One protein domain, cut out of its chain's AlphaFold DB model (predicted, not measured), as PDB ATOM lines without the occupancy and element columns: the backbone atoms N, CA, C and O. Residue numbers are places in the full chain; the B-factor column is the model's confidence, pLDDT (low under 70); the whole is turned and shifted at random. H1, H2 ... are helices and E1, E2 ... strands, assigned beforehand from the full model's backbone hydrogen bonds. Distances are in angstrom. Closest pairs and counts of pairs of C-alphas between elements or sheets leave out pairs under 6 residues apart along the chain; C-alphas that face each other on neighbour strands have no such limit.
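This is residues 180 to 247 of the 253 residues of the protein "Beta-1,4-glucuronyltransferase 1" of Diaphorina citri (UniProt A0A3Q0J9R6). A small body made of a two-strand ribbon, E1 and E2, with H2 packed beside it through residues 225 to 229, has a long open loop sticking out of it: residues 184 to 205, which hold H1. H3 sits near the last printed residue, beyond E2. The printed part has 68 residues, with three named helices and two named strands in the order H1 E1 H2 E2 H3; the sheet, E1 - E2, is antiparallel. The class is mostly helix, though under half of the residues are in named elements. The whole is loose, with a radius of gyration of the C-alphas of 14.7 A, and spans 42 by 27 by 16 A, only just elongated.

Find C-alpha 184 at (81.456, 225.227, 137.242); from there H1 runs 15.8 A to residue 195. E1 is residues 210 to 212, 6.4 A. H2, residues 222 to 230, covers 12.4 A. E2 is residues 234 to 236, 7.1 A. H3, residues 243 to 246, runs 5.7 A and ends at C-alpha 246, (87.242, 215.596, 153.816).

Look first at E1 and E2, antiparallel at 154 degrees, where N 211 and O 235 are 2.8 A apart, within hydrogen-bond range. The closest C-alphas of H2 and E2 are those of Leu 228 and Ala 234, 5.2 A. E1 and H2 are near each other. H1 is apart from H2, E2 and H3. In H1 and H2 every O i to N i+4 pair is within hydrogen-bond range; H3 is too short for one.

The C-alphas farthest apart, of Asp 198 and Arg 215, are 43.4 A from each other. The printed part has no cut. H1 to E1 is a long link. Confidence is low, pLDDT under 70, at residues 196 to 199, 240 to 241 and 243 to 245.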
ATOM      1  N   PRO A 180      76.580 226.180 143.741       95.31
ATOM      2  CA  PRO A 180      77.689 225.887 142.847       95.31
ATOM      3  C   PRO A 180      78.578 227.119 142.617       95.31
ATOM      4  O   PRO A 180      78.118 228.266 142.588       95.31
ATOM      5  N   SER A 181      79.876 226.888 142.425       93.81
ATOM      6  CA  SER A 181      80.798 227.950 142.014       93.81
ATOM      7  C   SER A 181      80.391 228.511 140.653       93.81
ATOM      8  O   SER A 181      79.900 227.782 139.790       93.81
ATOM      9  N   TYR A 182      80.647 229.799 140.428       90.19
ATOM     10  CA  TYR A 182      80.434 230.399 139.112       90.19
ATOM     11  C   TYR A 182      81.167 229.604 138.027       90.19
ATOM     12  O   TYR A 182      82.314 229.209 138.222       90.19
ATOM     13  N   ASN A 183      80.511 229.409 136.881       90.62
ATOM     14  CA  ASN A 183      81.077 228.755 135.695       90.62
ATOM     15  C   ASN A 183      81.449 227.265 135.858       90.62
ATOM     16  O   ASN A 183      82.038 226.676 134.951       90.62
ATOM     17  N   ILE A 184      81.083 226.623 136.973       93.06
ATOM     18  CA  ILE A 184      81.456 225.227 137.242       93.06
ATOM     19  C   ILE A 184      80.948 224.250 136.174       93.06
ATOM     20  O   ILE A 184      81.627 223.274 135.869       93.06
ATOM     21  N   LEU A 185      79.783 224.511 135.575       94.19
ATOM     22  CA  LEU A 185      79.235 223.657 134.523       94.19
ATOM     23  C   LEU A 185      80.154 223.610 133.299       94.19
ATOM     24  O   LEU A 185      80.456 222.526 132.806       94.19
ATOM     25  N   ASP A 186      80.615 224.769 132.829       92.31
ATOM     26  CA  ASP A 186      81.483 224.849 131.655       92.31
ATOM     27  C   ASP A 186      82.875 224.270 131.965       92.31
ATOM     28  O   ASP A 186      83.467 223.584 131.130       92.31
ATOM     29  N   GLU A 187      83.381 224.457 133.190       92.06
ATOM     30  CA  GLU A 187      84.626 223.817 133.639       92.06
ATOM     31  C   GLU A 187      84.521 222.286 133.663       92.06
ATOM     32  O   GLU A 187      85.431 221.595 133.194       92.06
ATOM     33  N   LEU A 188      83.406 221.746 134.165       91.94
ATOM     34  CA  LEU A 188      83.151 220.307 134.178       91.94
ATOM     35  C   LEU A 188      82.952 219.747 132.767       91.94
ATOM     36  O   LEU A 188      83.460 218.670 132.464       91.94
ATOM     37  N   ASP A 189      82.267 220.474 131.886       89.62
ATOM     38  CA  ASP A 189      82.094 220.079 130.486       89.62
ATOM     39  C   ASP A 189      83.452 219.984 129.765       89.62
ATOM     40  O   ASP A 189      83.755 218.978 129.116       89.62
ATOM     41  N   ILE A 190      84.336 220.970 129.967       90.62
ATOM     42  CA  ILE A 190      85.724 220.927 129.478       90.62
ATOM     43  C   ILE A 190      86.483 219.747 130.094       90.62
ATOM     44  O   ILE A 190      87.211 219.046 129.384       90.62
ATOM     45  N   PHE A 191      86.336 219.521 131.402       89.19
ATOM     46  CA  PHE A 191      86.989 218.419 132.102       89.19
ATOM     47  C   PHE A 191      86.576 217.063 131.523       89.19
ATOM     48  O   PHE A 191      87.453 216.267 131.183       89.19
ATOM     49  N   PHE A 192      85.282 216.798 131.331       86.00
ATOM     50  CA  PHE A 192      84.813 215.519 130.792       86.00
ATOM     51  C   PHE A 192      85.145 215.337 129.308       86.00
ATOM     52  O   PHE A 192      85.491 214.227 128.907       86.00
ATOM     53  N   LYS A 193      85.153 216.415 128.510       83.69
ATOM     54  CA  LYS A 193      85.631 216.375 127.116       83.69
ATOM     55  C   LYS A 193      87.123 216.043 127.018       83.69
ATOM     56  O   LYS A 193      87.525 215.311 126.121       83.69
ATOM     57  N   LYS A 194      87.948 216.558 127.941       83.69
ATOM     58  CA  LYS A 194      89.405 216.320 127.967       83.69
ATOM     59  C   LYS A 194      89.809 214.993 128.601       83.69
ATOM     60  O   LYS A 194      90.821 214.422 128.211       83.69
ATOM     61  N   SER A 195      89.069 214.525 129.602       72.38
ATOM     62  CA  SER A 195      89.495 213.390 130.431       72.38
ATOM     63  C   SER A 195      89.464 212.045 129.704       72.38
ATOM     64  O   SER A 195      90.031 211.085 130.227       72.38
ATOM     65  N   GLY A 196      88.864 211.985 128.507       59.81
ATOM     66  CA  GLY A 196      88.554 210.748 127.800       59.81
ATOM     67  C   GLY A 196      87.537 209.944 128.608       59.81
ATOM     68  O   GLY A 196      87.802 209.540 129.740       59.81
ATOM     69  N   GLN A 197      86.360 209.688 128.044       57.75
ATOM     70  CA  GLN A 197      85.318 208.873 128.692       57.75
ATOM     71  C   GLN A 197      85.797 207.444 129.056       57.75
ATOM     72  O   GLN A 197      85.120 206.740 129.802       57.75
ATOM     73  N   ASP A 198      86.991 207.043 128.606       58.22
ATOM     74  CA  ASP A 198      87.507 205.674 128.630       58.22
ATOM     75  C   ASP A 198      88.265 205.257 129.896       58.22
ATOM     76  O   ASP A 198      88.607 204.084 130.044       58.22
ATOM     77  N   LYS A 199      88.549 206.162 130.843       64.25
ATOM     78  CA  LYS A 199      89.360 205.778 132.019       64.25
ATOM     79  C   LYS A 199      88.573 205.101 133.136       64.25
ATOM     80  O   LYS A 199      89.187 204.470 133.994       64.25
ATOM     81  N   CYS A 200      87.245 205.237 133.173       71.19
ATOM     82  CA  CYS A 200      86.475 204.714 134.295       71.19
ATOM     83  C   CYS A 200      84.971 204.577 134.028       71.19
ATOM     84  O   CYS A 200      84.254 205.563 133.882       71.19
ATOM     85  N   ARG A 201      84.471 203.338 134.074       73.06
ATOM     86  CA  ARG A 201      83.049 203.010 133.856       73.06
ATOM     87  C   ARG A 201      82.134 203.348 135.046       73.06
ATOM     88  O   ARG A 201      80.930 203.495 134.860       73.06
ATOM     89  N   LYS A 202      82.672 203.418 136.267       78.75
ATOM     90  CA  LYS A 202      81.926 203.698 137.511       78.75
ATOM     91  C   LYS A 202      82.735 204.633 138.408       78.75
ATOM     92  O   LYS A 202      83.228 204.215 139.451       78.75
ATOM     93  N   CYS A 203      82.916 205.873 137.965       80.69
ATOM     94  CA  CYS A 203      83.633 206.879 138.740       80.69
ATOM     95  C   CYS A 203      82.692 207.867 139.409       80.69
ATOM     96  O   CYS A 203      81.667 208.251 138.851       80.69
ATOM     97  N   VAL A 204      83.102 208.298 140.596       83.06
ATOM     98  CA  VAL A 204      82.519 209.421 141.321       83.06
ATOM     99  C   VAL A 204      83.615 210.467 141.459       83.06
ATOM    100  O   VAL A 204      84.735 210.146 141.859       83.06
ATOM    101  N   TYR A 205      83.297 211.705 141.102       86.06
ATOM    102  CA  TYR A 205      84.198 212.840 141.255       86.06
ATOM    103  C   TYR A 205      83.771 213.629 142.485       86.06
ATOM    104  O   TYR A 205      82.602 213.978 142.626       86.06
ATOM    105  N   VAL A 206      84.720 213.889 143.378       86.25
ATOM    106  CA  VAL A 206      84.477 214.678 144.586       86.25
ATOM    107  C   VAL A 206      84.788 216.134 144.279       86.25
ATOM    108  O   VAL A 206      85.880 216.452 143.807       86.25
ATOM    109  N   ILE A 207      83.826 217.012 144.547       88.06
ATOM    110  CA  ILE A 207      83.968 218.452 144.339       88.06
ATOM    111  C   ILE A 207      84.208 219.104 145.702       88.06
ATOM    112  O   ILE A 207      83.381 218.934 146.598       88.06
ATOM    113  N   PRO A 208      85.322 219.834 145.890       89.69
ATOM    114  CA  PRO A 208      85.590 220.526 147.142       89.69
ATOM    115  C   PRO A 208      84.468 221.509 147.495       89.69
ATOM    116  O   PRO A 208      84.133 222.391 146.704       89.69
ATOM    117  N   THR A 209      83.921 221.388 148.701       91.25
ATOM    118  CA  THR A 209      82.850 222.253 149.213       91.25
ATOM    119  C   THR A 209      83.361 223.082 150.384       91.25
ATOM    120  O   THR A 209      84.119 222.590 151.224       91.25
ATOM    121  N   PHE A 210      82.948 224.347 150.449       93.44
ATOM    122  CA  PHE A 210      83.398 225.299 151.459       93.44
ATOM    123  C   PHE A 210      82.214 225.998 152.118       93.44
ATOM    124  O   PHE A 210      81.260 226.388 151.453       93.44
ATOM    125  N   GLU A 211      82.322 226.203 153.424       93.44
ATOM    126  CA  GLU A 211      81.453 227.085 154.197       93.44
ATOM    127  C   GLU A 211      82.012 228.501 154.150       93.44
ATOM    128  O   GLU A 211      83.218 228.710 154.323       93.44
ATOM    129  N   LEU A 212      81.130 229.474 153.950       94.81
ATOM    130  CA  LEU A 212      81.470 230.890 153.922       94.81
ATOM    131  C   LEU A 212      80.860 231.602 155.128       94.81
ATOM    132  O   LEU A 212      79.768 231.269 155.586       94.81
ATOM    133  N   ASP A 213      81.551 232.626 155.621       94.56
ATOM    134  CA  ASP A 213      80.959 233.569 156.566       94.56
ATOM    135  C   ASP A 213      79.779 234.308 155.902       94.56
ATOM    136  O   ASP A 213      79.907 234.832 154.799       94.56
ATOM    137  N   HIS A 214      78.632 234.395 156.577       91.19
ATOM    138  CA  HIS A 214      77.402 235.009 156.048       91.19
ATOM    139  C   HIS A 214      77.552 236.463 155.552       91.19
ATOM    140  O   HIS A 214      76.686 236.971 154.841       91.19
ATOM    141  N   ARG A 215      78.625 237.161 155.946       93.50
ATOM    142  CA  ARG A 215      78.900 238.552 155.552       93.50
ATOM    143  C   ARG A 215      79.636 238.666 154.221       93.50
ATOM    144  O   ARG A 215      79.741 239.771 153.687       93.50
ATOM    145  N   VAL A 216      80.201 237.573 153.707       95.19
ATOM    146  CA  VAL A 216      80.979 237.598 152.466       95.19
ATOM    147  C   VAL A 216      80.130 237.188 151.269       95.19
ATOM    148  O   VAL A 216      79.189 236.411 151.376       95.19
ATOM    149  N   LYS A 217      80.474 237.728 150.099       94.06
ATOM    150  CA  LYS A 217      79.877 237.302 148.829       94.06
ATOM    151  C   LYS A 217      80.514 235.994 148.363       94.06
ATOM    152  O   LYS A 217      81.684 235.744 148.665       94.06
ATOM    153  N   TYR A 218      79.775 235.225 147.563       94.38
ATOM    154  CA  TYR A 218      80.303 234.030 146.912       94.38
ATOM    155  C   TYR A 218      81.583 234.356 146.115       94.38
ATOM    156  O   TYR A 218      81.601 235.332 145.350       94.38
ATOM    157  N   PRO A 219      82.671 233.588 146.298       94.94
ATOM    158  CA  PRO A 219      83.916 233.812 145.579       94.94
ATOM    159  C   PRO A 219      83.720 233.550 144.081       94.94
ATOM    160  O   PRO A 219      83.096 232.569 143.687       94.94
ATOM    161  N   LYS A 220      84.288 234.420 143.238       92.56
ATOM    162  CA  LYS A 220      84.219 234.288 141.771       92.56
ATOM    163  C   LYS A 220      85.352 233.454 141.179       92.56
ATOM    164  O   LYS A 220      85.307 233.109 140.007       92.56
ATOM    165  N   SER A 221      86.386 233.177 141.969       92.19
ATOM    166  CA  SER A 221      87.589 232.475 141.530       92.19
ATOM    167  C   SER A 221      88.214 231.668 142.668       92.19
ATOM    168  O   SER A 221      88.024 231.983 143.849       92.19
ATOM    169  N   LYS A 222      89.042 230.672 142.324       91.06
ATOM    170  CA  LYS A 222      89.865 229.932 143.301       91.06
ATOM    171  C   LYS A 222      90.736 230.880 144.132       91.06
ATOM    172  O   LYS A 222      90.843 230.718 145.344       91.06
ATOM    173  N   SER A 223      91.314 231.905 143.505       94.00
ATOM    174  CA  SER A 223      92.134 232.914 144.185       94.00
ATOM    175  C   SER A 223      91.347 233.697 145.241       94.00
ATOM    176  O   SER A 223      91.862 233.936 146.337       94.00
ATOM    177  N   ASP A 224      90.090 234.054 144.955       95.12
ATOM    178  CA  ASP A 224      89.209 234.712 145.925       95.12
ATOM    179  C   ASP A 224      88.871 233.802 147.100       95.12
ATOM    180  O   ASP A 224      88.970 234.233 148.251       95.12
ATOM    181  N   LEU A 225      88.532 232.541 146.824       94.69
ATOM    182  CA  LEU A 225      88.252 231.549 147.858       94.69
ATOM    183  C   LEU A 225      89.463 231.352 148.781       94.69
ATOM    184  O   LEU A 225      89.332 231.454 149.999       94.69
ATOM    185  N   LEU A 226      90.662 231.171 148.221       94.62
ATOM    186  CA  LEU A 226      91.893 231.026 149.006       94.62
ATOM    187  C   LEU A 226      92.186 232.272 149.853       94.62
ATOM    188  O   LEU A 226      92.644 232.159 150.993       94.62
ATOM    189  N   ARG A 227      91.892 233.470 149.335       96.19
ATOM    190  CA  ARG A 227      91.990 234.718 150.103       96.19
ATOM    191  C   ARG A 227      91.013 234.735 151.282       96.19
ATOM    192  O   ARG A 227      91.407 235.167 152.366       96.19
ATOM    193  N   LEU A 228      89.778 234.262 151.101       96.69
ATOM    194  CA  LEU A 228      88.800 234.131 152.188       96.69
ATOM    195  C   LEU A 228      89.250 233.099 153.230       96.69
ATOM    196  O   LEU A 228      89.178 233.389 154.424       96.69
ATOM    197  N   CYS A 229      89.803 231.959 152.803       94.00
ATOM    198  CA  CYS A 229      90.359 230.952 153.710       94.00
ATOM    199  C   CYS A 229      91.491 231.513 154.576       94.00
ATOM    200  O   CYS A 229      91.469 231.357 155.796       94.00
ATOM    201  N   ARG A 230      92.438 232.257 153.982       95.19
ATOM    202  CA  ARG A 230      93.520 232.930 154.734       95.19
ATOM    203  C   ARG A 230      92.984 233.922 155.768       95.19
ATOM    204  O   ARG A 230      93.560 234.061 156.841       95.19
ATOM    205  N   LYS A 231      91.869 234.589 155.457       96.38
ATOM    206  CA  LYS A 231      91.174 235.510 156.367       96.38
ATOM    207  C   LYS A 231      90.257 234.811 157.379       96.38
ATOM    208  O   LYS A 231      89.616 235.504 158.159       96.38
ATOM    209  N   LYS A 232      90.183 233.472 157.378       94.62
ATOM    210  CA  LYS A 232      89.246 232.673 158.193       94.62
ATOM    211  C   LYS A 232      87.769 233.022 157.946       94.62
ATOM    212  O   LYS A 232      86.938 232.861 158.832       94.62
ATOM    213  N   LEU A 233      87.456 233.496 156.739       95.56
ATOM    214  CA  LEU A 233      86.097 233.800 156.269       95.56
ATOM    215  C   LEU A 233      85.527 232.697 155.364       95.56
ATOM    216  O   LEU A 233      84.382 232.787 154.934       95.56
ATOM    217  N   ALA A 234      86.335 231.683 155.056       95.06
ATOM    218  CA  ALA A 234      85.919 230.460 154.391       95.06
ATOM    219  C   ALA A 234      86.673 229.271 154.998       95.06
ATOM    220  O   ALA A 234      87.853 229.397 155.341       95.06
ATOM    221  N   GLN A 235      86.028 228.118 155.108       92.06
ATOM    222  CA  GLN A 235      86.657 226.874 155.565       92.06
ATOM    223  C   GLN A 235      86.068 225.677 154.809       92.06
ATOM    224  O   GLN A 235      84.956 225.792 154.292       92.06
ATOM    225  N   PRO A 236      86.771 224.536 154.714       89.75
ATOM    226  CA  PRO A 236      86.181 223.332 154.141       89.75
ATOM    227  C   PRO A 236      84.892 222.941 154.874       89.75
ATOM    228  O   PRO A 236      84.783 223.108 156.093       89.75
ATOM    229  N   PHE A 237      83.918 222.428 154.129       86.31
ATOM    230  CA  PHE A 237      82.611 222.058 154.665       86.31
ATOM    231  C   PHE A 237      82.731 221.012 155.782       86.31
ATOM    232  O   PHE A 237      83.483 220.040 155.659       86.31
ATOM    233  N   HIS A 238      82.022 221.225 156.893       82.00
ATOM    234  CA  HIS A 238      82.075 220.394 158.099       82.00
ATOM    235  C   HIS A 238      83.477 220.195 158.702       82.00
ATOM    236  O   HIS A 238      83.657 219.309 159.538       82.00
ATOM    237  N   HIS A 239      84.470 221.028 158.365       75.12
ATOM    238  CA  HIS A 239      85.856 220.842 158.821       75.12
ATOM    239  C   HIS A 239      85.986 220.714 160.347       75.12
ATOM    240  O   HIS A 239      86.807 219.941 160.835       75.12
ATOM    241  N   ARG A 240      85.154 221.442 161.107       69.19
ATOM    242  CA  ARG A 240      85.181 221.435 162.579       69.19
ATOM    243  C   ARG A 240      84.415 220.278 163.220       69.19
ATOM    244  O   ARG A 240      84.739 219.906 164.339       69.19
ATOM    245  N   ILE A 241      83.384 219.766 162.552       69.75
ATOM    246  CA  ILE A 241      82.433 218.803 163.132       69.75
ATOM    247  C   ILE A 241      82.755 217.384 162.657       69.75
ATOM    248  O   ILE A 241      82.607 216.430 163.416       69.75
ATOM    249  N   PHE A 242      83.230 217.231 161.417       70.25
ATOM    250  CA  PHE A 242      83.494 215.924 160.833       70.25
ATOM    251  C   PHE A 242      84.634 215.951 159.807       70.25
ATOM    252  O   PHE A 242      84.433 215.840 158.597       70.25
ATOM    253  N   ILE A 243      85.865 216.060 160.314       64.50
ATOM    254  CA  ILE A 243      87.092 216.115 159.505       64.50
ATOM    255  C   ILE A 243      87.280 214.887 158.592       64.50
ATOM    256  O   ILE A 243      87.841 215.009 157.505       64.50
ATOM    257  N   TYR A 244      86.755 213.720 158.987       69.69
ATOM    258  CA  TYR A 244      86.886 212.464 158.238       69.69
ATOM    259  C   TYR A 244      86.241 212.499 156.845       69.69
ATOM    260  O   TYR A 244      86.775 211.903 155.911       69.69
ATOM    261  N   ASN A 245      85.164 213.269 156.663       67.94
ATOM    262  CA  ASN A 245      84.495 213.398 155.362       67.94
ATOM    263  C   ASN A 245      85.325 214.136 154.303       67.94
ATOM    264  O   ASN A 245      84.974 214.113 153.127       67.94
ATOM    265  N   GLN A 246      86.420 214.782 154.704       71.50
ATOM    266  CA  GLN A 246      87.242 215.596 153.816       71.50
ATOM    267  C   GLN A 246      88.540 214.899 153.377       71.50
ATOM    268  O   GLN A 246      89.281 215.456 152.573       71.50
ATOM    269  N   TYR A 247      88.816 213.673 153.846       70.38
ATOM    270  CA  TYR A 247      90.081 212.971 153.562       70.38
ATOM    271  C   TYR A 247      90.290 212.630 152.083       70.38
ATOM    272  O   TYR A 247      91.429 212.572 151.627       70.38
TER     273      TYR A 247